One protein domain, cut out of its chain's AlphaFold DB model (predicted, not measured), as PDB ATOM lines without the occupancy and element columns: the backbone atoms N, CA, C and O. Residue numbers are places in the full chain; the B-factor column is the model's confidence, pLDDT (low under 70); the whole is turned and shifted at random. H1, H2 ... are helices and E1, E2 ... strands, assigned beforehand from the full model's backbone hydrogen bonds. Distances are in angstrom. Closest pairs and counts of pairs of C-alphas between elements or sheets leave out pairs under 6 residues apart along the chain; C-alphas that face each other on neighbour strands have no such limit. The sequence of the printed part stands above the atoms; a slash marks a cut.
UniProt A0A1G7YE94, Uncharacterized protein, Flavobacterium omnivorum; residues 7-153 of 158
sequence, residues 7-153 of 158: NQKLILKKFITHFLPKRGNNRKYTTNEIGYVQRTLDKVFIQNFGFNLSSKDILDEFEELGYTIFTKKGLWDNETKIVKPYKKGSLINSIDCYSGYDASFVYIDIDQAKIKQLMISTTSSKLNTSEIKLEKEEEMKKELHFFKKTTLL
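AT A GLANCE: This is residues 7 to 153 of the 158 residues of an uncharacterized protein of Flavobacterium omnivorum (UniProt A0A1G7YE94). Five crossed helices make a body round H2, and a narrow ribbon of two strands, E1 and E4, leads away from it to a small hairpin, E2 and E3, at the far end from H5. The printed part has 147 residues, in the order H1 H2 H3 E1 E2 E3 E4 H4 H5, mostly helix, with two antiparallel two-strand sheets. It is compact, with a radius of gyration of the C-alphas of 16.4 A and spans of 50 by 39 by 29 A.

HOW THE PARTS SIT: H1, residues 7 to 19, touches H3, residues 55 to 64; C-alphas 13 and 61 are closest, 6.3 A. The hub is H2, residues 34 to 49. Its residues 34 to 38 touch H3, about perpendicular at 85 degrees; C-alphas 38 and 55 are closest, 5.5 A. E1, residues 69 to 72, is antiparallel to E4, residues 105 to 108; N 70 and O 107 are 2.9 A apart. E1 runs on into E2, residues 75 to 77, at 44 degrees. E2 and E3, residues 82 to 84, form a hairpin; N 75 and O 84 are 2.7 A apart. H2 touches H4, residues 112 to 121, with its residues 37 to 44, at a steep tilt of 40 degrees, the same way; C-alphas 40 and 119 are closest, 5.3 A. Residues 136 to 141 of H5, residues 131 to 153, touch H4, about perpendicular at 88 degrees; C-alphas 121 and 137 are closest, 4.9 A. In H1 to H5 every O i to N i+4 pair is within hydrogen-bond range.

IN THESE COORDINATES: H1 begins at C-alpha 7 (-47.975, 50.968, 30.925). H2 measures 20.3 A. H5, 33.1 A, ends at C-alpha 153 (-41.340, 46.226, 22.104).

THE WHOLE: C-alphas 79 and 153 are farthest apart, 54.7 A. The printed part has no cut. Links H1 to H2 and E3 to E4 are long. Residues 72 to 78, 80 to 104 and 126 to 127 have pLDDT under 70.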
ATOM      1  N   ASN A   7     -49.132  51.643  31.510       90.44
ATOM      2  CA  ASN A   7     -47.975  50.968  30.925       90.44
ATOM      3  C   ASN A   7     -47.033  50.400  31.994       90.44
ATOM      4  O   ASN A   7     -46.563  49.270  31.863       90.44
ATOM      5  N   GLN A   8     -46.765  51.150  33.065       93.25
ATOM      6  CA  GLN A   8     -45.929  50.675  34.174       93.25
ATOM      7  C   GLN A   8     -46.572  49.488  34.895       93.25
ATOM      8  O   GLN A   8     -45.882  48.515  35.203       93.25
ATOM      9  N   LYS A   9     -47.894  49.530  35.093       92.88
ATOM     10  CA  LYS A   9     -48.670  48.405  35.629       92.88
ATOM     11  C   LYS A   9     -48.606  47.185  34.728       92.88
ATOM     12  O   LYS A   9     -48.310  46.096  35.202       92.88
ATOM     13  N   LEU A  10     -48.779  47.356  33.417       92.81
ATOM     14  CA  LEU A  10     -48.668  46.253  32.464       92.81
ATOM     15  C   LEU A  10     -47.285  45.586  32.519       92.81
ATOM     16  O   LEU A  10     -47.193  44.356  32.486       92.81
ATOM     17  N   ILE A  11     -46.214  46.382  32.620       94.12
ATOM     18  CA  ILE A  11     -44.847  45.869  32.793       94.12
ATOM     19  C   ILE A  11     -44.740  45.090  34.109       94.12
ATOM     20  O   ILE A  11     -44.249  43.962  34.093       94.12
ATOM     21  N   LEU A  12     -45.222  45.653  35.222       95.31
ATOM     22  CA  LEU A  12     -45.204  45.002  36.535       95.31
ATOM     23  C   LEU A  12     -45.972  43.677  36.528       95.31
ATOM     24  O   LEU A  12     -45.430  42.651  36.939       95.31
ATOM     25  N   LYS A  13     -47.181  43.668  35.973       94.06
ATOM     26  CA  LYS A  13     -48.026  42.484  35.838       94.06
ATOM     27  C   LYS A  13     -47.324  41.376  35.058       94.06
ATOM     28  O   LYS A  13     -47.197  40.255  35.551       94.06
ATOM     29  N   LYS A  14     -46.796  41.697  33.871       94.06
ATOM     30  CA  LYS A  14     -46.027  40.744  33.051       94.06
ATOM     31  C   LYS A  14     -44.795  40.233  33.793       94.06
ATOM     32  O   LYS A  14     -44.508  39.036  33.751       94.06
ATOM     33  N   PHE A  15     -44.097  41.120  34.496       95.44
ATOM     34  CA  PHE A  15     -42.914  40.765  35.267       95.44
ATOM     35  C   PHE A  15     -43.250  39.762  36.371       95.44
ATOM     36  O   PHE A  15     -42.591  38.727  36.468       95.44
ATOM     37  N   ILE A  16     -44.289  40.026  37.169       94.69
ATOM     38  CA  ILE A  16     -44.731  39.129  38.245       94.69
ATOM     39  C   ILE A  16     -45.088  37.756  37.673       94.69
ATOM     40  O   ILE A  16     -44.599  36.743  38.170       94.69
ATOM     41  N   THR A  17     -45.874  37.709  36.593       92.75
ATOM     42  CA  THR A  17     -46.285  36.432  35.991       92.75
ATOM     43  C   THR A  17     -45.120  35.622  35.425       92.75
ATOM     44  O   THR A  17     -45.163  34.396  35.468       92.75
ATOM     45  N   HIS A  18     -44.080  36.289  34.913       93.31
ATOM     46  CA  HIS A  18     -42.920  35.626  34.315       93.31
ATOM     47  C   HIS A  18     -41.920  35.163  35.376       93.31
ATOM     48  O   HIS A  18     -41.500  34.008  35.386       93.31
ATOM     49  N   PHE A  19     -41.536  36.058  36.290       93.31
ATOM     50  CA  PHE A  19     -40.442  35.804  37.226       93.31
ATOM     51  C   PHE A  19     -40.889  35.260  38.576       93.31
ATOM     52  O   PHE A  19     -40.070  34.675  39.275       93.31
ATOM     53  N   LEU A  20     -42.140  35.455  38.989       92.94
ATOM     54  CA  LEU A  20     -42.585  35.140  40.347       92.94
ATOM     55  C   LEU A  20     -43.759  34.161  40.322       92.94
ATOM     56  O   LEU A  20     -44.850  34.516  40.762       92.94
ATOM     57  N   PRO A  21     -43.582  32.927  39.821       88.62
ATOM     58  CA  PRO A  21     -44.677  31.969  39.745       88.62
ATOM     59  C   PRO A  21     -45.235  31.629  41.136       88.62
ATOM     60  O   PRO A  21     -44.510  31.607  42.139       88.62
ATOM     61  N   LYS A  22     -46.541  31.339  41.178       87.19
ATOM     62  CA  LYS A  22     -47.240  30.854  42.377       87.19
ATOM     63  C   LYS A  22     -46.669  29.504  42.805       87.19
ATOM     64  O   LYS A  22     -46.405  28.652  41.958       87.19
ATOM     65  N   ARG A  23     -46.518  29.287  44.114       82.88
ATOM     66  CA  ARG A  23     -45.957  28.030  44.641       82.88
ATOM     67  C   ARG A  23     -47.005  27.035  45.142       82.88
ATOM     68  O   ARG A  23     -46.805  25.832  44.994       82.88
ATOM     69  N   GLY A  24     -48.080  27.510  45.762       77.25
ATOM     70  CA  GLY A  24     -49.169  26.695  46.300       77.25
ATOM     71  C   GLY A  24     -48.886  26.045  47.658       77.25
ATOM     72  O   GLY A  24     -49.502  25.029  47.968       77.25
ATOM     73  N   ASN A  25     -47.942  26.553  48.464       76.44
ATOM     74  CA  ASN A  25     -47.617  25.921  49.757       76.44
ATOM     75  C   ASN A  25     -47.520  26.854  50.968       76.44
ATOM     76  O   ASN A  25     -47.183  26.378  52.056       76.44
ATOM     77  N   ASN A  26     -47.844  28.142  50.805       73.88
ATOM     78  CA  ASN A  26     -48.061  29.116  51.886       73.88
ATOM     79  C   ASN A  26     -46.924  29.183  52.927       73.88
ATOM     80  O   ASN A  26     -47.140  29.511  54.101       73.88
ATOM     81  N   ARG A  27     -45.690  28.840  52.535       74.12
ATOM     82  CA  ARG A  27     -44.549  28.827  53.457       74.12
ATOM     83  C   ARG A  27     -44.069  30.253  53.741       74.12
ATOM     84  O   ARG A  27     -43.732  31.010  52.834       74.12
ATOM     85  N   LYS A  28     -43.964  30.593  55.031       72.38
ATOM     86  CA  LYS A  28     -43.512  31.905  55.530       72.38
ATOM     87  C   LYS A  28     -41.982  32.006  55.527       72.38
ATOM     88  O   LYS A  28     -41.337  31.661  56.516       72.38
ATOM     89  N   TYR A  29     -41.405  32.499  54.434       75.75
ATOM     90  CA  TYR A  29     -39.986  32.867  54.346       75.75
ATOM     91  C   TYR A  29     -39.822  34.390  54.331       75.75
ATOM     92  O   TYR A  29     -40.639  35.085  53.735       75.75
ATOM     93  N   THR A  30     -38.750  34.925  54.927       73.12
ATOM     94  CA  THR A  30     -38.451  36.376  54.899       73.12
ATOM     95  C   THR A  30     -38.344  36.918  53.475       73.12
ATOM     96  O   THR A  30     -38.715  38.049  53.205       73.12
ATOM     97  N   THR A  31     -37.880  36.104  52.532       78.62
ATOM     98  CA  THR A  31     -37.787  36.476  51.113       78.62
ATOM     99  C   THR A  31     -39.127  36.542  50.393       78.62
ATOM    100  O   THR A  31     -39.184  37.054  49.285       78.62
ATOM    101  N   ASN A  32     -40.187  36.043  51.024       83.31
ATOM    102  CA  ASN A  32     -41.558  36.134  50.534       83.31
ATOM    103  C   ASN A  32     -42.355  37.200  51.299       83.31
ATOM    104  O   ASN A  32     -43.548  37.353  51.067       83.31
ATOM    105  N   GLU A  33     -41.724  37.906  52.241       87.75
ATOM    106  CA  GLU A  33     -42.316  39.040  52.944       87.75
ATOM    107  C   GLU A  33     -42.364  40.251  52.010       87.75
ATOM    108  O   GLU A  33     -41.368  40.550  51.343       87.75
ATOM    109  N   ILE A  34     -43.481  40.983  51.998       88.38
ATOM    110  CA  ILE A  34     -43.681  42.112  51.083       88.38
ATOM    111  C   ILE A  34     -42.562  43.148  51.186       88.38
ATOM    112  O   ILE A  34     -42.112  43.651  50.167       88.38
ATOM    113  N   GLY A  35     -42.034  43.420  52.384       85.62
ATOM    114  CA  GLY A  35     -40.930  44.365  52.550       85.62
ATOM    115  C   GLY A  35     -39.631  43.914  51.869       85.62
ATOM    116  O   GLY A  35     -38.864  44.743  51.383       85.62
ATOM    117  N   TYR A  36     -39.357  42.607  51.809       87.75
ATOM    118  CA  TYR A  36     -38.213  42.087  51.057       87.75
ATOM    119  C   TYR A  36     -38.494  42.112  49.556       87.75
ATOM    120  O   TYR A  36     -37.673  42.622  48.796       87.75
ATOM    121  N   VAL A  37     -39.664  41.611  49.153       91.38
ATOM    122  CA  VAL A  37     -40.102  41.569  47.752       91.38
ATOM    123  C   VAL A  37     -40.090  42.970  47.147       91.38
ATOM    124  O   VAL A  37     -39.478  43.162  46.101       91.38
ATOM    125  N   GLN A  38     -40.659  43.961  47.837       92.75
ATOM    126  CA  GLN A  38     -40.686  45.351  47.393       92.75
ATOM    127  C   GLN A  38     -39.287  45.899  47.161       92.75
ATOM    128  O   GLN A  38     -39.010  46.359  46.061       92.75
ATOM    129  N   ARG A  39     -38.377  45.794  48.133       91.44
ATOM    130  CA  ARG A  39     -37.005  46.304  47.963       91.44
ATOM    131  C   ARG A  39     -36.269  45.637  46.807       91.44
ATOM    132  O   ARG A  39     -35.454  46.282  46.152       91.44
ATOM    133  N   THR A  40     -36.498  44.344  46.590       92.94
ATOM    134  CA  THR A  40     -35.892  43.623  45.468       92.94
ATOM    135  C   THR A  40     -36.471  44.094  44.140       92.94
ATOM    136  O   THR A  40     -35.704  44.449  43.249       92.94
ATOM    137  N   LEU A  41     -37.799  44.132  44.011       95.12
ATOM    138  CA  LEU A  41     -38.456  44.543  42.771       95.12
ATOM    139  C   LEU A  41     -38.188  46.008  42.447       95.12
ATOM    140  O   LEU A  41     -37.825  46.303  41.319       95.12
ATOM    141  N   ASP A  42     -38.260  46.905  43.424       94.75
ATOM    142  CA  ASP A  42     -37.950  48.324  43.250       94.75
ATOM    143  C   ASP A  42     -36.541  48.527  42.670       94.75
ATOM    144  O   ASP A  42     -36.377  49.189  41.650       94.75
ATOM    145  N   LYS A  43     -35.524  47.835  43.202       93.81
ATOM    146  CA  LYS A  43     -34.164  47.874  42.633       93.81
ATOM    147  C   LYS A  43     -34.093  47.353  41.203       93.81
ATOM    148  O   LYS A  43     -33.445  47.981  40.365       93.81
ATOM    149  N   VAL A  44     -34.732  46.214  40.922       94.81
ATOM    150  CA  VAL A  44     -34.788  45.664  39.559       94.81
ATOM    151  C   VAL A  44     -35.435  46.683  38.622       94.81
ATOM    152  O   VAL A  44     -34.920  46.917  37.529       94.81
ATOM    153  N   PHE A  45     -36.526  47.315  39.049       94.94
ATOM    154  CA  PHE A  45     -37.305  48.223  38.223       94.94
ATOM    155  C   PHE A  45     -36.627  49.565  37.993       94.94
ATOM    156  O   PHE A  45     -36.608  50.031  36.856       94.94
ATOM    157  N   ILE A  46     -35.958  50.123  38.996       93.62
ATOM    158  CA  ILE A  46     -35.119  51.311  38.826       93.62
ATOM    159  C   ILE A  46     -34.005  51.029  37.811       93.62
ATOM    160  O   ILE A  46     -33.823  51.798  36.870       93.62
ATOM    161  N   GLN A  47     -33.290  49.908  37.956       92.06
ATOM    162  CA  GLN A  47     -32.151  49.574  37.092       92.06
ATOM    163  C   GLN A  47     -32.561  49.227  35.654       92.06
ATOM    164  O   GLN A  47     -31.822  49.523  34.716       92.06
ATOM    165  N   ASN A  48     -33.718  48.586  35.462       91.62
ATOM    166  CA  ASN A  48     -34.111  48.054  34.156       91.62
ATOM    167  C   ASN A  48     -35.187  48.884  33.456       91.62
ATOM    168  O   ASN A  48     -35.143  48.994  32.235       91.62
ATOM    169  N   PHE A  49     -36.124  49.487  34.180       91.44
ATOM    170  CA  PHE A  49     -37.283  50.176  33.604       91.44
ATOM    171  C   PHE A  49     -37.363  51.667  33.964       91.44
ATOM    172  O   PHE A  49     -38.146  52.388  33.354       91.44
ATOM    173  N   GLY A  50     -36.539  52.148  34.901       91.44
ATOM    174  CA  GLY A  50     -36.405  53.571  35.215       91.44
ATOM    175  C   GLY A  50     -37.522  54.151  36.086       91.44
ATOM    176  O   GLY A  50     -37.721  55.362  36.078       91.44
ATOM    177  N   PHE A  51     -38.258  53.321  36.833       93.38
ATOM    178  CA  PHE A  51     -39.290  53.791  37.763       93.38
ATOM    179  C   PHE A  51     -39.299  53.007  39.079       93.38
ATOM    180  O   PHE A  51     -38.844  51.865  39.133       93.38
ATOM    181  N   ASN A  52     -39.811  53.648  40.133       93.75
ATOM    182  CA  ASN A  52     -39.898  53.080  41.479       93.75
ATOM    183  C   ASN A  52     -41.203  52.297  41.667       93.75
ATOM    184  O   ASN A  52     -42.227  52.631  41.068       93.75
ATOM    185  N   LEU A  53     -41.176  51.322  42.567       92.94
ATOM    186  CA  LEU A  53     -42.325  50.532  42.988       92.94
ATOM    187  C   LEU A  53     -42.566  50.691  44.488       92.94
ATOM    188  O   LEU A  53     -41.694  50.389  45.312       92.94
ATOM    189  N   SER A  54     -43.776  51.103  44.866       90.62
ATOM    190  CA  SER A  54     -44.191  51.070  46.267       90.62
ATOM    191  C   SER A  54     -44.680  49.674  46.669       90.62
ATOM    192  O   SER A  54     -45.066  48.858  45.830       90.62
ATOM    193  N   SER A  55     -44.722  49.393  47.976       87.31
ATOM    194  CA  SER A  55     -45.317  48.144  48.476       87.31
ATOM    195  C   SER A  55     -46.785  48.014  48.075       87.31
ATOM    196  O   SER A  55     -47.253  46.899  47.864       87.31
ATOM    197  N   LYS A  56     -47.500  49.143  47.969       86.81
ATOM    198  CA  LYS A  56     -48.903  49.163  47.565       86.81
ATOM    199  C   LYS A  56     -49.067  48.745  46.107       86.81
ATOM    200  O   LYS A  56     -49.865  47.860  45.845       86.81
ATOM    201  N   ASP A  57     -48.277  49.314  45.195       91.06
ATOM    202  CA  ASP A  57     -48.347  48.956  43.771       91.06
ATOM    203  C   ASP A  57     -48.114  47.454  43.560       91.06
ATOM    204  O   ASP A  57     -48.801  46.806  42.779       91.06
ATOM    205  N   ILE A  58     -47.155  46.891  44.297       91.94
ATOM    206  CA  ILE A  58     -46.814  45.471  44.213       91.94
ATOM    207  C   ILE A  58     -47.941  44.597  44.770       91.94
ATOM    208  O   ILE A  58     -48.289  43.596  44.148       91.94
ATOM    209  N   LEU A  59     -48.504  44.948  45.929       89.56
ATOM    210  CA  LEU A  59     -49.603  44.187  46.526       89.56
ATOM    211  C   LEU A  59     -50.863  44.226  45.670       89.56
ATOM    212  O   LEU A  59     -51.421  43.163  45.421       89.56
ATOM    213  N   ASP A  60     -51.252  45.408  45.186       89.56
ATOM    214  CA  ASP A  60     -52.431  45.583  44.334       89.56
ATOM    215  C   ASP A  60     -52.333  44.660  43.093       89.56
ATOM    216  O   ASP A  60     -53.294  43.974  42.746       89.56
ATOM    217  N   GLU A  61     -51.153  44.545  42.469       93.12
ATOM    218  CA  GLU A  61     -50.941  43.640  41.325       93.12
ATOM    219  C   GLU A  61     -50.931  42.152  41.707       93.12
ATOM    220  O   GLU A  61     -51.441  41.309  40.964       93.12
ATOM    221  N   PHE A  62     -50.369  41.785  42.862       91.56
ATOM    222  CA  PHE A  62     -50.435  40.401  43.338       91.56
ATOM    223  C   PHE A  62     -51.872  39.969  43.658       91.56
ATOM    224  O   PHE A  62     -52.235  38.825  43.361       91.56
ATOM    225  N   GLU A  63     -52.685  40.865  44.219       88.00
ATOM    226  CA  GLU A  63     -54.118  40.647  44.430       88.00
ATOM    227  C   GLU A  63     -54.860  40.480  43.107       88.00
ATOM    228  O   GLU A  63     -55.578  39.493  42.936       88.00
ATOM    229  N   GLU A  64     -54.638  41.380  42.145       89.06
ATOM    230  CA  GLU A  64     -55.274  41.320  40.824       89.06
ATOM    231  C   GLU A  64     -54.928  40.018  40.080       89.06
ATOM    232  O   GLU A  64     -55.775  39.408  39.424       89.06
ATOM    233  N   LEU A  65     -53.689  39.542  40.219       89.94
ATOM    234  CA  LEU A  65     -53.232  38.267  39.664       89.94
ATOM    235  C   LEU A  65     -53.683  37.038  40.479       89.94
ATOM    236  O   LEU A  65     -53.375  35.897  40.107       89.94
ATOM    237  N   GLY A  66     -54.392  37.230  41.593       85.50
ATOM    238  CA  GLY A  66     -54.939  36.170  42.440       85.50
ATOM    239  C   GLY A  66     -53.871  35.351  43.163       85.50
ATOM    240  O   GLY A  66     -53.979  34.122  43.235       85.50
ATOM    241  N   TYR A  67     -52.778  35.976  43.597       86.88
ATOM    242  CA  TYR A  67     -51.786  35.321  44.450       86.88
ATOM    243  C   TYR A  67     -52.313  35.171  45.873       86.88
ATOM    244  O   TYR A  67     -53.021  36.032  46.389       86.88
ATOM    245  N   THR A  68     -51.923  34.086  46.541       81.06
ATOM    246  CA  THR A  68     -52.247  33.916  47.956       81.06
ATOM    247  C   THR A  68     -51.405  34.873  48.791       81.06
ATOM    248  O   THR A  68     -50.172  34.778  48.811       81.06
ATOM    249  N   ILE A  69     -52.084  35.761  49.512       80.75
ATOM    250  CA  ILE A  69     -51.491  36.675  50.484       80.75
ATOM    251  C   ILE A  69     -51.806  36.150  51.881       80.75
ATOM    252  O   ILE A  69     -52.950  35.831  52.202       80.75
ATOM    253  N   PHE A  70     -50.784  36.027  52.722       78.19
ATOM    254  CA  PHE A  70     -50.937  35.534  54.086       78.19
ATOM    255  C   PHE A  70     -50.232  36.437  55.083       78.19
ATOM    256  O   PHE A  70     -49.155  36.975  54.834       78.19
ATOM    257  N   THR A  71     -50.834  36.566  56.260       72.12
ATOM    258  CA  THR A  71     -50.361  37.478  57.294       72.12
ATOM    259  C   THR A  71     -49.726  36.734  58.467       72.12
ATOM    260  O   THR A  71     -49.879  35.517  58.672       72.12
ATOM    261  N   LYS A  72     -48.949  37.464  59.262       69.06
ATOM    262  CA  LYS A  72     -48.537  37.030  60.598       69.06
ATOM    263  C   LYS A  72     -48.784  38.177  61.570       69.06
ATOM    264  O   LYS A  72     -48.213  39.253  61.406       69.06
ATOM    265  N   LYS A  73     -49.608  37.919  62.590       63.59
ATOM    266  CA  LYS A  73     -49.795  38.840  63.715       63.59
ATOM    267  C   LYS A  73     -48.455  39.046  64.430       63.59
ATOM    268  O   LYS A  73     -47.706  38.082  64.630       63.59
ATOM    269  N   GLY A  74     -48.128  40.290  64.757       61.16
ATOM    270  CA  GLY A  74     -46.982  40.597  65.607       61.16
ATOM    271  C   GLY A  74     -47.267  40.296  67.078       61.16
ATOM    272  O   GLY A  74     -48.381  39.945  67.459       61.16
ATOM    273  N   LEU A  75     -46.231  40.409  67.902       59.25
ATOM    274  CA  LEU A  75     -46.315  40.396  69.355       59.25
ATOM    275  C   LEU A  75     -46.473  41.818  69.876       59.25
ATOM    276  O   LEU A  75     -45.770  42.721  69.438       59.25
ATOM    277  N   TRP A  76     -47.341  42.009  70.858       59.84
ATOM    278  CA  TRP A  76     -47.389  43.258  71.605       59.84
ATOM    279  C   TRP A  76     -46.090  43.463  72.397       59.84
ATOM    280  O   TRP A  76     -45.701  42.595  73.181       59.84
ATOM    281  N   ASP A  77     -45.415  44.595  72.196       63.00
ATOM    282  CA  ASP A  77     -44.248  44.979  72.983       63.00
ATOM    283  C   ASP A  77     -44.661  45.904  74.132       63.00
ATOM    284  O   ASP A  77     -45.145  47.020  73.928       63.00
ATOM    285  N   ASN A  78     -44.456  45.432  75.361       62.75
ATOM    286  CA  ASN A  78     -44.909  46.130  76.561       62.75
ATOM    287  C   ASN A  78     -44.103  47.390  76.906       62.75
ATOM    288  O   ASN A  78     -44.656  48.256  77.588       62.75
ATOM    289  N   GLU A  79     -42.851  47.501  76.459       73.19
ATOM    290  CA  GLU A  79     -41.969  48.640  76.753       73.19
ATOM    291  C   GLU A  79     -42.255  49.806  75.810       73.19
ATOM    292  O   GLU A  79     -42.420  50.946  76.231       73.19
ATOM    293  N   THR A  80     -42.366  49.502  74.521       68.50
ATOM    294  CA  THR A  80     -42.546  50.498  73.456       68.50
ATOM    295  C   THR A  80     -44.007  50.725  73.073       68.50
ATOM    296  O   THR A  80     -44.282  51.637  72.302       68.50
ATOM    297  N   LYS A  81     -44.943  49.929  73.615       60.88
ATOM    298  CA  LYS A  81     -46.395  50.008  73.353       60.88
ATOM    299  C   LYS A  81     -46.757  49.905  71.866       60.88
ATOM    300  O   LYS A  81     -47.735  50.494  71.413       60.88
ATOM    301  N   ILE A  82     -45.971  49.146  71.106       53.41
ATOM    302  CA  ILE A  82     -46.195  48.885  69.679       53.41
ATOM    303  C   ILE A  82     -46.237  47.379  69.424       53.41
ATOM    304  O   ILE A  82     -45.585  46.595  70.113       53.41
ATOM    305  N   VAL A  83     -46.978  46.952  68.403       54.84
ATOM    306  CA  VAL A  83     -46.970  45.554  67.957       54.84
ATOM    307  C   VAL A  83     -45.687  45.299  67.162       54.84
ATOM    308  O   VAL A  83     -45.547  45.779  66.041       54.84
ATOM    309  N   LYS A  84     -44.748  44.540  67.732       54.28
ATOM    310  CA  LYS A  84     -43.464  44.175  67.124       54.28
ATOM    311  C   LYS A  84     -43.490  42.811  66.435       54.28
ATOM    312  O   LYS A  84     -44.241  41.909  66.795       54.28
ATOM    313  N   PRO A  85     -42.590  42.585  65.477       58.03
ATOM    314  CA  PRO A  85     -42.244  41.248  65.023       58.03
ATOM    315  C   PRO A  85     -41.905  40.239  66.132       58.03
ATOM    316  O   PRO A  85     -41.158  40.552  67.049       58.03
ATOM    317  N   TYR A  86     -42.316  38.972  65.975       48.88
ATOM    318  CA  TYR A  86     -41.920  37.862  66.872       48.88
ATOM    319  C   TYR A  86     -40.395  37.584  66.900       48.88
ATOM    320  O   TYR A  86     -39.891  36.925  67.802       48.88
ATOM    321  N   LYS A  87     -39.630  38.048  65.903       47.38
ATOM    322  CA  LYS A  87     -38.156  37.963  65.864       47.38
ATOM    323  C   LYS A  87     -37.595  39.370  65.725       47.38
ATOM    324  O   LYS A  87     -38.150  40.101  64.917       47.38
ATOM    325  N   LYS A  88     -36.512  39.696  66.458       42.06
ATOM    326  CA  LYS A  88     -35.759  40.974  66.426       42.06
ATOM    327  C   LYS A  88     -35.794  41.610  65.030       42.06
ATOM    328  O   LYS A  88     -34.972  41.296  64.175       42.06
ATOM    329  N   GLY A  89     -36.782  42.461  64.809       41.78
ATOM    330  CA  GLY A  89     -37.024  43.155  63.562       41.78
ATOM    331  C   GLY A  89     -37.294  44.590  63.941       41.78
ATOM    332  O   GLY A  89     -38.209  44.865  64.715       41.78
ATOM    333  N   SER A  90     -36.437  45.483  63.469       37.16
ATOM    334  CA  SER A  90     -36.668  46.914  63.540       37.16
ATOM    335  C   SER A  90     -38.000  47.205  62.858       37.16
ATOM    336  O   SER A  90     -38.202  46.845  61.697       37.16
ATOM    337  N   LEU A  91     -38.918  47.832  63.597       42.19
ATOM    338  CA  LEU A  91     -40.095  48.455  63.015       42.19
ATOM    339  C   LEU A  91     -39.584  49.596  62.134       42.19
ATOM    340  O   LEU A  91     -39.308  50.692  62.607       42.19
ATOM    341  N   ILE A  92     -39.381  49.320  60.852       37.47
ATOM    342  CA  ILE A  92     -39.326  50.384  59.861       37.47
ATOM    343  C   ILE A  92     -40.795  50.700  59.633       37.47
ATOM    344  O   ILE A  92     -41.451  49.920  58.954       37.47
ATOM    345  N   ASN A  93     -41.290  51.717  60.350       37.25
ATOM    346  CA  ASN A  93     -42.558  52.432  60.184       37.25
ATOM    347  C   ASN A  93     -43.593  51.704  59.339       37.25
ATOM    348  O   ASN A  93     -43.354  51.548  58.147       37.25
ATOM    349  N   SER A  94     -44.730  51.336  59.941       41.62
ATOM    350  CA  SER A  94     -45.939  50.859  59.259       41.62
ATOM    351  C   SER A  94     -46.083  51.495  57.876       41.62
ATOM    352  O   SER A  94     -46.606  52.599  57.731       41.62
ATOM    353  N   ILE A  95     -45.541  50.817  56.866       47.75
ATOM    354  CA  ILE A  95     -45.730  51.191  55.477       47.75
ATOM    355  C   ILE A  95     -47.236  51.049  55.288       47.75
ATOM    356  O   ILE A  95     -47.786  50.022  55.686       47.75
ATOM    357  N   ASP A  96     -47.895  52.068  54.735       52.91
ATOM    358  CA  ASP A  96     -49.357  52.137  54.549       52.91
ATOM    359  C   ASP A  96     -49.984  50.839  54.009       52.91
ATOM    360  O   ASP A  96     -51.157  50.569  54.220       52.91
ATOM    361  N   CYS A  97     -49.208  49.986  53.340       49.56
ATOM    362  CA  CYS A  97     -49.657  48.681  52.882       49.56
ATOM    363  C   CYS A  97     -50.023  47.672  53.985       49.56
ATOM    364  O   CYS A  97     -50.702  46.696  53.692       49.56
ATOM    365  N   TYR A  98     -49.558  47.841  55.224       57.22
ATOM    366  CA  TYR A  98     -49.834  46.904  56.320       57.22
ATOM    367  C   TYR A  98     -51.147  47.201  57.051       57.22
ATOM    368  O   TYR A  98     -51.757  46.283  57.604       57.22
ATOM    369  N   SER A  99     -51.597  48.461  57.039       56.00
ATOM    370  CA  SER A  99     -52.828  48.880  57.721       56.00
ATOM    371  C   SER A  99     -54.073  48.239  57.100       56.00
ATOM    372  O   SER A  99     -54.982  47.857  57.829       56.00
ATOM    373  N   GLY A 100     -54.070  48.017  55.780       55.78
ATOM    374  CA  GLY A 100     -55.158  47.349  55.057       55.78
ATOM    375  C   GLY A 100     -55.374  45.872  55.419       55.78
ATOM    376  O   GLY A 100     -56.443  45.343  55.141       55.78
ATOM    377  N   TYR A 101     -54.402  45.214  56.063       55.88
ATOM    378  CA  TYR A 101     -54.475  43.784  56.405       55.88
ATOM    379  C   TYR A 101     -54.456  43.492  57.912       55.88
ATOM    380  O   TYR A 101     -54.377  42.321  58.288       55.88
ATOM    381  N   ASP A 102     -54.473  44.524  58.767       60.00
ATOM    382  CA  ASP A 102     -54.324  44.399  60.229       60.00
ATOM    383  C   ASP A 102     -53.171  43.449  60.630       60.00
ATOM    384  O   ASP A 102     -53.305  42.512  61.426       60.00
ATOM    385  N   ALA A 103     -52.014  43.618  59.981       61.91
ATOM    386  CA  ALA A 103     -50.913  42.669  60.076       61.91
ATOM    387  C   ALA A 103     -49.560  43.355  60.234       61.91
ATOM    388  O   ALA A 103     -49.235  44.305  59.534       61.91
ATOM    389  N   SER A 104     -48.709  42.796  61.098       64.56
ATOM    390  CA  SER A 104     -47.313  43.241  61.231       64.56
ATOM    391  C   SER A 104     -46.423  42.730  60.100       64.56
ATOM    392  O   SER A 104     -45.341  43.262  59.882       64.56
ATOM    393  N   PHE A 105     -46.868  41.679  59.407       70.00
ATOM    394  CA  PHE A 105     -46.199  41.111  58.248       70.00
ATOM    395  C   PHE A 105     -47.209  40.597  57.238       70.00
ATOM    396  O   PHE A 105     -48.143  39.875  57.597       70.00
ATOM    397  N   VAL A 106     -46.928  40.889  55.974       80.31
ATOM    398  CA  VAL A 106     -47.649  40.400  54.804       80.31
ATOM    399  C   VAL A 106     -46.657  39.605  53.972       80.31
ATOM    400  O   VAL A 106     -45.526  40.040  53.744       80.31
ATOM    401  N   TYR A 107     -47.066  38.418  53.556       84.00
ATOM    402  CA  TYR A 107     -46.268  37.511  52.755       84.00
ATOM    403  C   TYR A 107     -47.054  37.083  51.521       84.00
ATOM    404  O   TYR A 107     -48.283  37.019  51.556       84.00
ATOM    405  N   ILE A 108     -46.327  36.739  50.464       85.12
ATOM    406  CA  ILE A 108     -46.885  36.355  49.167       85.12
ATOM    407  C   ILE A 108     -46.413  34.945  48.816       85.12
ATOM    408  O   ILE A 108     -45.245  34.601  49.021       85.12
ATOM    409  N   ASP A 109     -47.309  34.103  48.305       84.56
ATOM    410  CA  ASP A 109     -46.992  32.713  47.952       84.56
ATOM    411  C   ASP A 109     -46.246  32.595  46.611       84.56
ATOM    412  O   ASP A 109     -46.783  32.141  45.599       84.56
ATOM    413  N   ILE A 110     -44.985  33.029  46.617       87.69
ATOM    414  CA  ILE A 110     -44.074  33.051  45.464       87.69
ATOM    415  C   ILE A 110     -42.830  32.191  45.711       87.69
ATOM    416  O   ILE A 110     -42.489  31.847  46.850       87.69
ATOM    417  N   ASP A 111     -42.106  31.844  44.647       87.12
ATOM    418  CA  ASP A 111     -40.821  31.161  44.787       87.12
ATOM    419  C   ASP A 111     -39.719  32.082  45.351       87.12
ATOM    420  O   ASP A 111     -39.170  32.957  44.676       87.12
ATOM    421  N   GLN A 112     -39.331  31.817  46.603       85.19
ATOM    422  CA  GLN A 112     -38.233  32.506  47.281       85.19
ATOM    423  C   GLN A 112     -36.896  32.441  46.533       85.19
ATOM    424  O   GLN A 112     -36.070  33.345  46.683       85.19
ATOM    425  N   ALA A 113     -36.627  31.358  45.798       87.12
ATOM    426  CA  ALA A 113     -35.351  31.187  45.116       87.12
ATOM    427  C   ALA A 113     -35.211  32.219  43.996       87.12
ATOM    428  O   ALA A 113     -34.159  32.849  43.869       87.12
ATOM    429  N   LYS A 114     -36.298  32.462  43.261       89.00
ATOM    430  CA  LYS A 114     -36.329  33.412  42.152       89.00
ATOM    431  C   LYS A 114     -36.209  34.861  42.637       89.00
ATOM    432  O   LYS A 114     -35.395  35.606  42.099       89.00
ATOM    433  N   ILE A 115     -36.854  35.224  43.753       90.56
ATOM    434  CA  ILE A 115     -36.636  36.528  44.417       90.56
ATOM    435  C   ILE A 115     -35.172  36.721  44.839       90.56
ATOM    436  O   ILE A 115     -34.594  37.788  44.621       90.56
ATOM    437  N   LYS A 116     -34.531  35.696  45.414       87.88
ATOM    438  CA  LYS A 116     -33.108  35.781  45.785       87.88
ATOM    439  C   LYS A 116     -32.209  35.975  44.567       87.88
ATOM    440  O   LYS A 116     -31.279  36.772  44.635       87.88
ATOM    441  N   GLN A 117     -32.477  35.266  43.472       89.06
ATOM    442  CA  GLN A 117     -31.722  35.419  42.227       89.06
ATOM    443  C   GLN A 117     -31.882  36.828  41.642       89.06
ATOM    444  O   GLN A 117     -30.880  37.453  41.299       89.06
ATOM    445  N   LEU A 118     -33.106  37.369  41.626       91.69
ATOM    446  CA  LEU A 118     -33.362  38.755  41.224       91.69
ATOM    447  C   LEU A 118     -32.548  39.735  42.075       91.69
ATOM    448  O   LEU A 118     -31.830  40.576  41.541       91.69
ATOM    449  N   MET A 119     -32.567  39.581  43.399       89.19
ATOM    450  CA  MET A 119     -31.790  40.441  44.294       89.19
ATOM    451  C   MET A 119     -30.283  40.378  44.007       89.19
ATOM    452  O   MET A 119     -29.617  41.416  43.992       89.19
ATOM    453  N   ILE A 120     -29.742  39.181  43.756       86.50
ATOM    454  CA  ILE A 120     -28.325  39.001  43.411       86.50
ATOM    455  C   ILE A 120     -27.995  39.757  42.121       86.50
ATOM    456  O   ILE A 120     -27.022  40.502  42.114       86.50
ATOM    457  N   SER A 121     -28.845  39.670  41.094       86.19
ATOM    458  CA  SER A 121     -28.629  40.360  39.811       86.19
ATOM    459  C   SER A 121     -28.568  41.890  39.910       86.19
ATOM    460  O   SER A 121     -27.947  42.532  39.067       86.19
ATOM    461  N   THR A 122     -29.160  42.471  40.961       84.38
ATOM    462  CA  THR A 122     -29.151  43.927  41.210       84.38
ATOM    463  C   THR A 122     -27.980  44.418  42.059       84.38
ATOM    464  O   THR A 122     -27.815  45.628  42.235       84.38
ATOM    465  N   THR A 123     -27.189  43.509  42.637       78.75
ATOM    466  CA  THR A 123     -26.089  43.845  43.547       78.75
ATOM    467  C   THR A 123     -24.760  43.654  42.826       78.75
ATOM    468  O   THR A 123     -24.518  42.583  42.290       78.75
ATOM    469  N   SER A 124     -23.866  44.645  42.851       71.00
ATOM    470  CA  SER A 124     -22.522  44.477  42.290       71.00
ATOM    471  C   SER A 124     -21.768  43.369  43.033       71.00
ATOM    472  O   SER A 124     -21.596  43.442  44.258       71.00
ATOM    473  N   SER A 125     -21.324  42.339  42.314       70.12
ATOM    474  CA  SER A 125     -20.520  41.257  42.882       70.12
ATOM    475  C   SER A 125     -19.190  41.813  43.408       70.12
ATOM    476  O   SER A 125     -18.569  42.685  42.804       70.12
ATOM    477  N   LYS A 126     -18.748  41.322  44.570       67.31
ATOM    478  CA  LYS A 126     -17.420  41.640  45.122       67.31
ATOM    479  C   LYS A 126     -16.374  40.699  44.520       67.31
ATOM    480  O   LYS A 126     -16.723  39.586  44.132       67.31
ATOM    481  N   LEU A 127     -15.102  41.105  44.547       58.09
ATOM    482  CA  LEU A 127     -13.956  40.375  43.971       58.09
ATOM    483  C   LEU A 127     -13.827  38.898  44.410       58.09
ATOM    484  O   LEU A 127     -13.262  38.105  43.675       58.09
ATOM    485  N   ASN A 128     -14.403  38.504  45.555       73.06
ATOM    486  CA  ASN A 128     -14.322  37.137  46.100       73.06
ATOM    487  C   ASN A 128     -15.627  36.330  45.935       73.06
ATOM    488  O   ASN A 128     -15.952  35.477  46.763       73.06
ATOM    489  N   THR A 129     -16.448  36.657  44.938       78.06
ATOM    490  CA  THR A 129     -17.707  35.941  44.688       78.06
ATOM    491  C   THR A 129     -17.418  34.593  44.028       78.06
ATOM    492  O   THR A 129     -16.608  34.526  43.114       78.06
ATOM    493  N   SER A 130     -18.070  33.516  44.481       83.56
ATOM    494  CA  SER A 130     -17.892  32.192  43.878       83.56
ATOM    495  C   SER A 130     -18.368  32.155  42.423       83.56
ATOM    496  O   SER A 130     -19.366  32.790  42.080       83.56
ATOM    497  N   GLU A 131     -17.707  31.344  41.601       84.44
ATOM    498  CA  GLU A 131     -17.970  31.204  40.161       84.44
ATOM    499  C   GLU A 131     -19.439  30.848  39.873       84.44
ATOM    500  O   GLU A 131     -20.134  31.580  39.181       84.44
ATOM    501  N   ILE A 132     -19.983  29.851  40.582       84.31
ATOM    502  CA  ILE A 132     -21.405  29.453  40.503       84.31
ATOM    503  C   ILE A 132     -22.364  30.625  40.775       84.31
ATOM    504  O   ILE A 132     -23.483  30.679  40.262       84.31
ATOM    505  N   LYS A 133     -21.984  31.551  41.663       79.94
ATOM    506  CA  LYS A 133     -22.828  32.705  41.983       79.94
ATOM    507  C   LYS A 133     -22.724  33.779  40.900       79.94
ATOM    508  O   LYS A 133     -23.740  34.411  40.630       79.94
ATOM    509  N   LEU A 134     -21.547  33.952  40.297       84.00
ATOM    510  CA  LEU A 134     -21.351  34.827  39.141       84.00
ATOM    511  C   LEU A 134     -22.158  34.326  37.938       84.00
ATOM    512  O   LEU A 134     -22.918  35.099  37.367       84.00
ATOM    513  N   GLU A 135     -22.106  33.029  37.634       86.62
ATOM    514  CA  GLU A 135     -22.893  32.417  36.552       86.62
ATOM    515  C   GLU A 135     -24.397  32.668  36.726       86.62
ATOM    516  O   GLU A 135     -25.058  33.186  35.830       86.62
ATOM    517  N   LYS A 136     -24.941  32.398  37.922       84.81
ATOM    518  CA  LYS A 136     -26.362  32.653  38.227       84.81
ATOM    519  C   LYS A 136     -26.740  34.128  38.128       84.81
ATOM    520  O   LYS A 136     -27.880  34.456  37.798       84.81
ATOM    521  N   GLU A 137     -25.818  35.019  38.477       87.31
ATOM    522  CA  GLU A 137     -26.016  36.457  38.340       87.31
ATOM    523  C   GLU A 137     -26.094  36.860  36.864       87.31
ATOM    524  O   GLU A 137     -27.014  37.580  36.473       87.31
ATOM    525  N   GLU A 138     -25.170  36.366  36.039       88.56
ATOM    526  CA  GLU A 138     -25.142  36.620  34.600       88.56
ATOM    527  C   GLU A 138     -26.358  36.041  33.877       88.56
ATOM    528  O   GLU A 138     -26.949  36.727  33.040       88.56
ATOM    529  N   GLU A 139     -26.766  34.814  34.200       90.56
ATOM    530  CA  GLU A 139     -27.975  34.190  33.655       90.56
ATOM    531  C   GLU A 139     -29.213  35.040  33.945       90.56
ATOM    532  O   GLU A 139     -29.974  35.362  33.031       90.56
ATOM    533  N   MET A 140     -29.380  35.479  35.196       91.69
ATOM    534  CA  MET A 140     -30.507  36.329  35.575       91.69
ATOM    535  C   MET A 140     -30.449  37.697  34.883       91.69
ATOM    536  O   MET A 140     -31.473  38.197  34.422       91.69
ATOM    537  N   LYS A 141     -29.261  38.303  34.749       91.00
ATOM    538  CA  LYS A 141     -29.085  39.557  33.995       91.00
ATOM    539  C   LYS A 141     -29.455  39.392  32.519       91.00
ATOM    540  O   LYS A 141     -30.120  40.267  31.963       91.00
ATOM    541  N   LYS A 142     -29.074  38.276  31.889       91.88
ATOM    542  CA  LYS A 142     -29.457  37.944  30.505       91.88
ATOM    543  C   LYS A 142     -30.971  37.765  30.380       91.88
ATOM    544  O   LYS A 142     -31.567  38.334  29.465       91.88
ATOM    545  N   GLU A 143     -31.593  37.040  31.311       93.06
ATOM    546  CA  GLU A 143     -33.047  36.837  31.353       93.06
ATOM    547  C   GLU A 143     -33.792  38.179  31.501       93.06
ATOM    548  O   GLU A 143     -34.700  38.473  30.721       93.06
ATOM    549  N   LEU A 144     -33.354  39.043  32.425       93.06
ATOM    550  CA  LEU A 144     -33.902  40.390  32.623       93.06
ATOM    551  C   LEU A 144     -33.747  41.274  31.382       93.06
ATOM    552  O   LEU A 144     -34.696  41.953  30.988       93.06
ATOM    553  N   HIS A 145     -32.580  41.248  30.737       91.81
ATOM    554  CA  HIS A 145     -32.332  42.003  29.512       91.81
ATOM    555  C   HIS A 145     -33.260  41.553  28.373       91.81
ATOM    556  O   HIS A 145     -33.872  42.385  27.696       91.81
ATOM    557  N   PHE A 146     -33.410  40.238  28.181       92.12
ATOM    558  CA  PHE A 146     -34.312  39.682  27.172       92.12
ATOM    559  C   PHE A 146     -35.776  40.037  27.456       92.12
ATOM    560  O   PHE A 146     -36.496  40.492  26.559       92.12
ATOM    561  N   PHE A 147     -36.207  39.892  28.710       93.62
ATOM    562  CA  PHE A 147     -37.553  40.255  29.138       93.62
ATOM    563  C   PHE A 147     -37.835  41.744  28.911       93.62
ATOM    564  O   PHE A 147     -38.872  42.091  28.342       93.62
ATOM    565  N   LYS A 148     -36.902  42.628  29.295       91.56
ATOM    566  CA  LYS A 148     -37.013  44.076  29.082       91.56
ATOM    567  C   LYS A 148     -37.204  44.396  27.603       91.56
ATOM    568  O   LYS A 148     -38.165  45.077  27.255       91.56
ATOM    569  N   LYS A 149     -36.329  43.875  26.736       90.31
ATOM    570  CA  LYS A 149     -36.388  44.121  25.287       90.31
ATOM    571  C   LYS A 149     -37.732  43.692  24.697       90.31
ATOM    572  O   LYS A 149     -38.353  44.451  23.961       90.31
ATOM    573  N   THR A 150     -38.199  42.501  25.063       88.75
ATOM    574  CA  THR A 150     -39.464  41.944  24.561       88.75
ATOM    575  C   THR A 150     -40.671  42.729  25.076       88.75
ATOM    576  O   THR A 150     -41.599  43.026  24.327       88.75
ATOM    577  N   THR A 151     -40.657  43.109  26.352       87.12
ATOM    578  CA  THR A 151     -41.776  43.815  26.988       87.12
ATOM    579  C   THR A 151     -41.912  45.242  26.472       87.12
ATOM    580  O   THR A 151     -43.034  45.660  26.192       87.12
ATOM    581  N   LEU A 152     -40.803  45.970  26.298       80.44
ATOM    582  CA  LEU A 152     -40.818  47.330  25.748       80.44
ATOM    583  C   LEU A 152     -41.301  47.354  24.294       80.44
ATOM    584  O   LEU A 152     -42.121  48.201  23.948       80.44
ATOM    585  N   LEU A 153     -40.891  46.368  23.490       78.69
ATOM    586  CA  LEU A 153     -41.340  46.226  22.104       78.69
ATOM    587  C   LEU A 153     -42.856  45.984  22.011       78.69
ATOM    588  O   LEU A 153     -43.527  46.587  21.181       78.69
TER     589      LEU A 153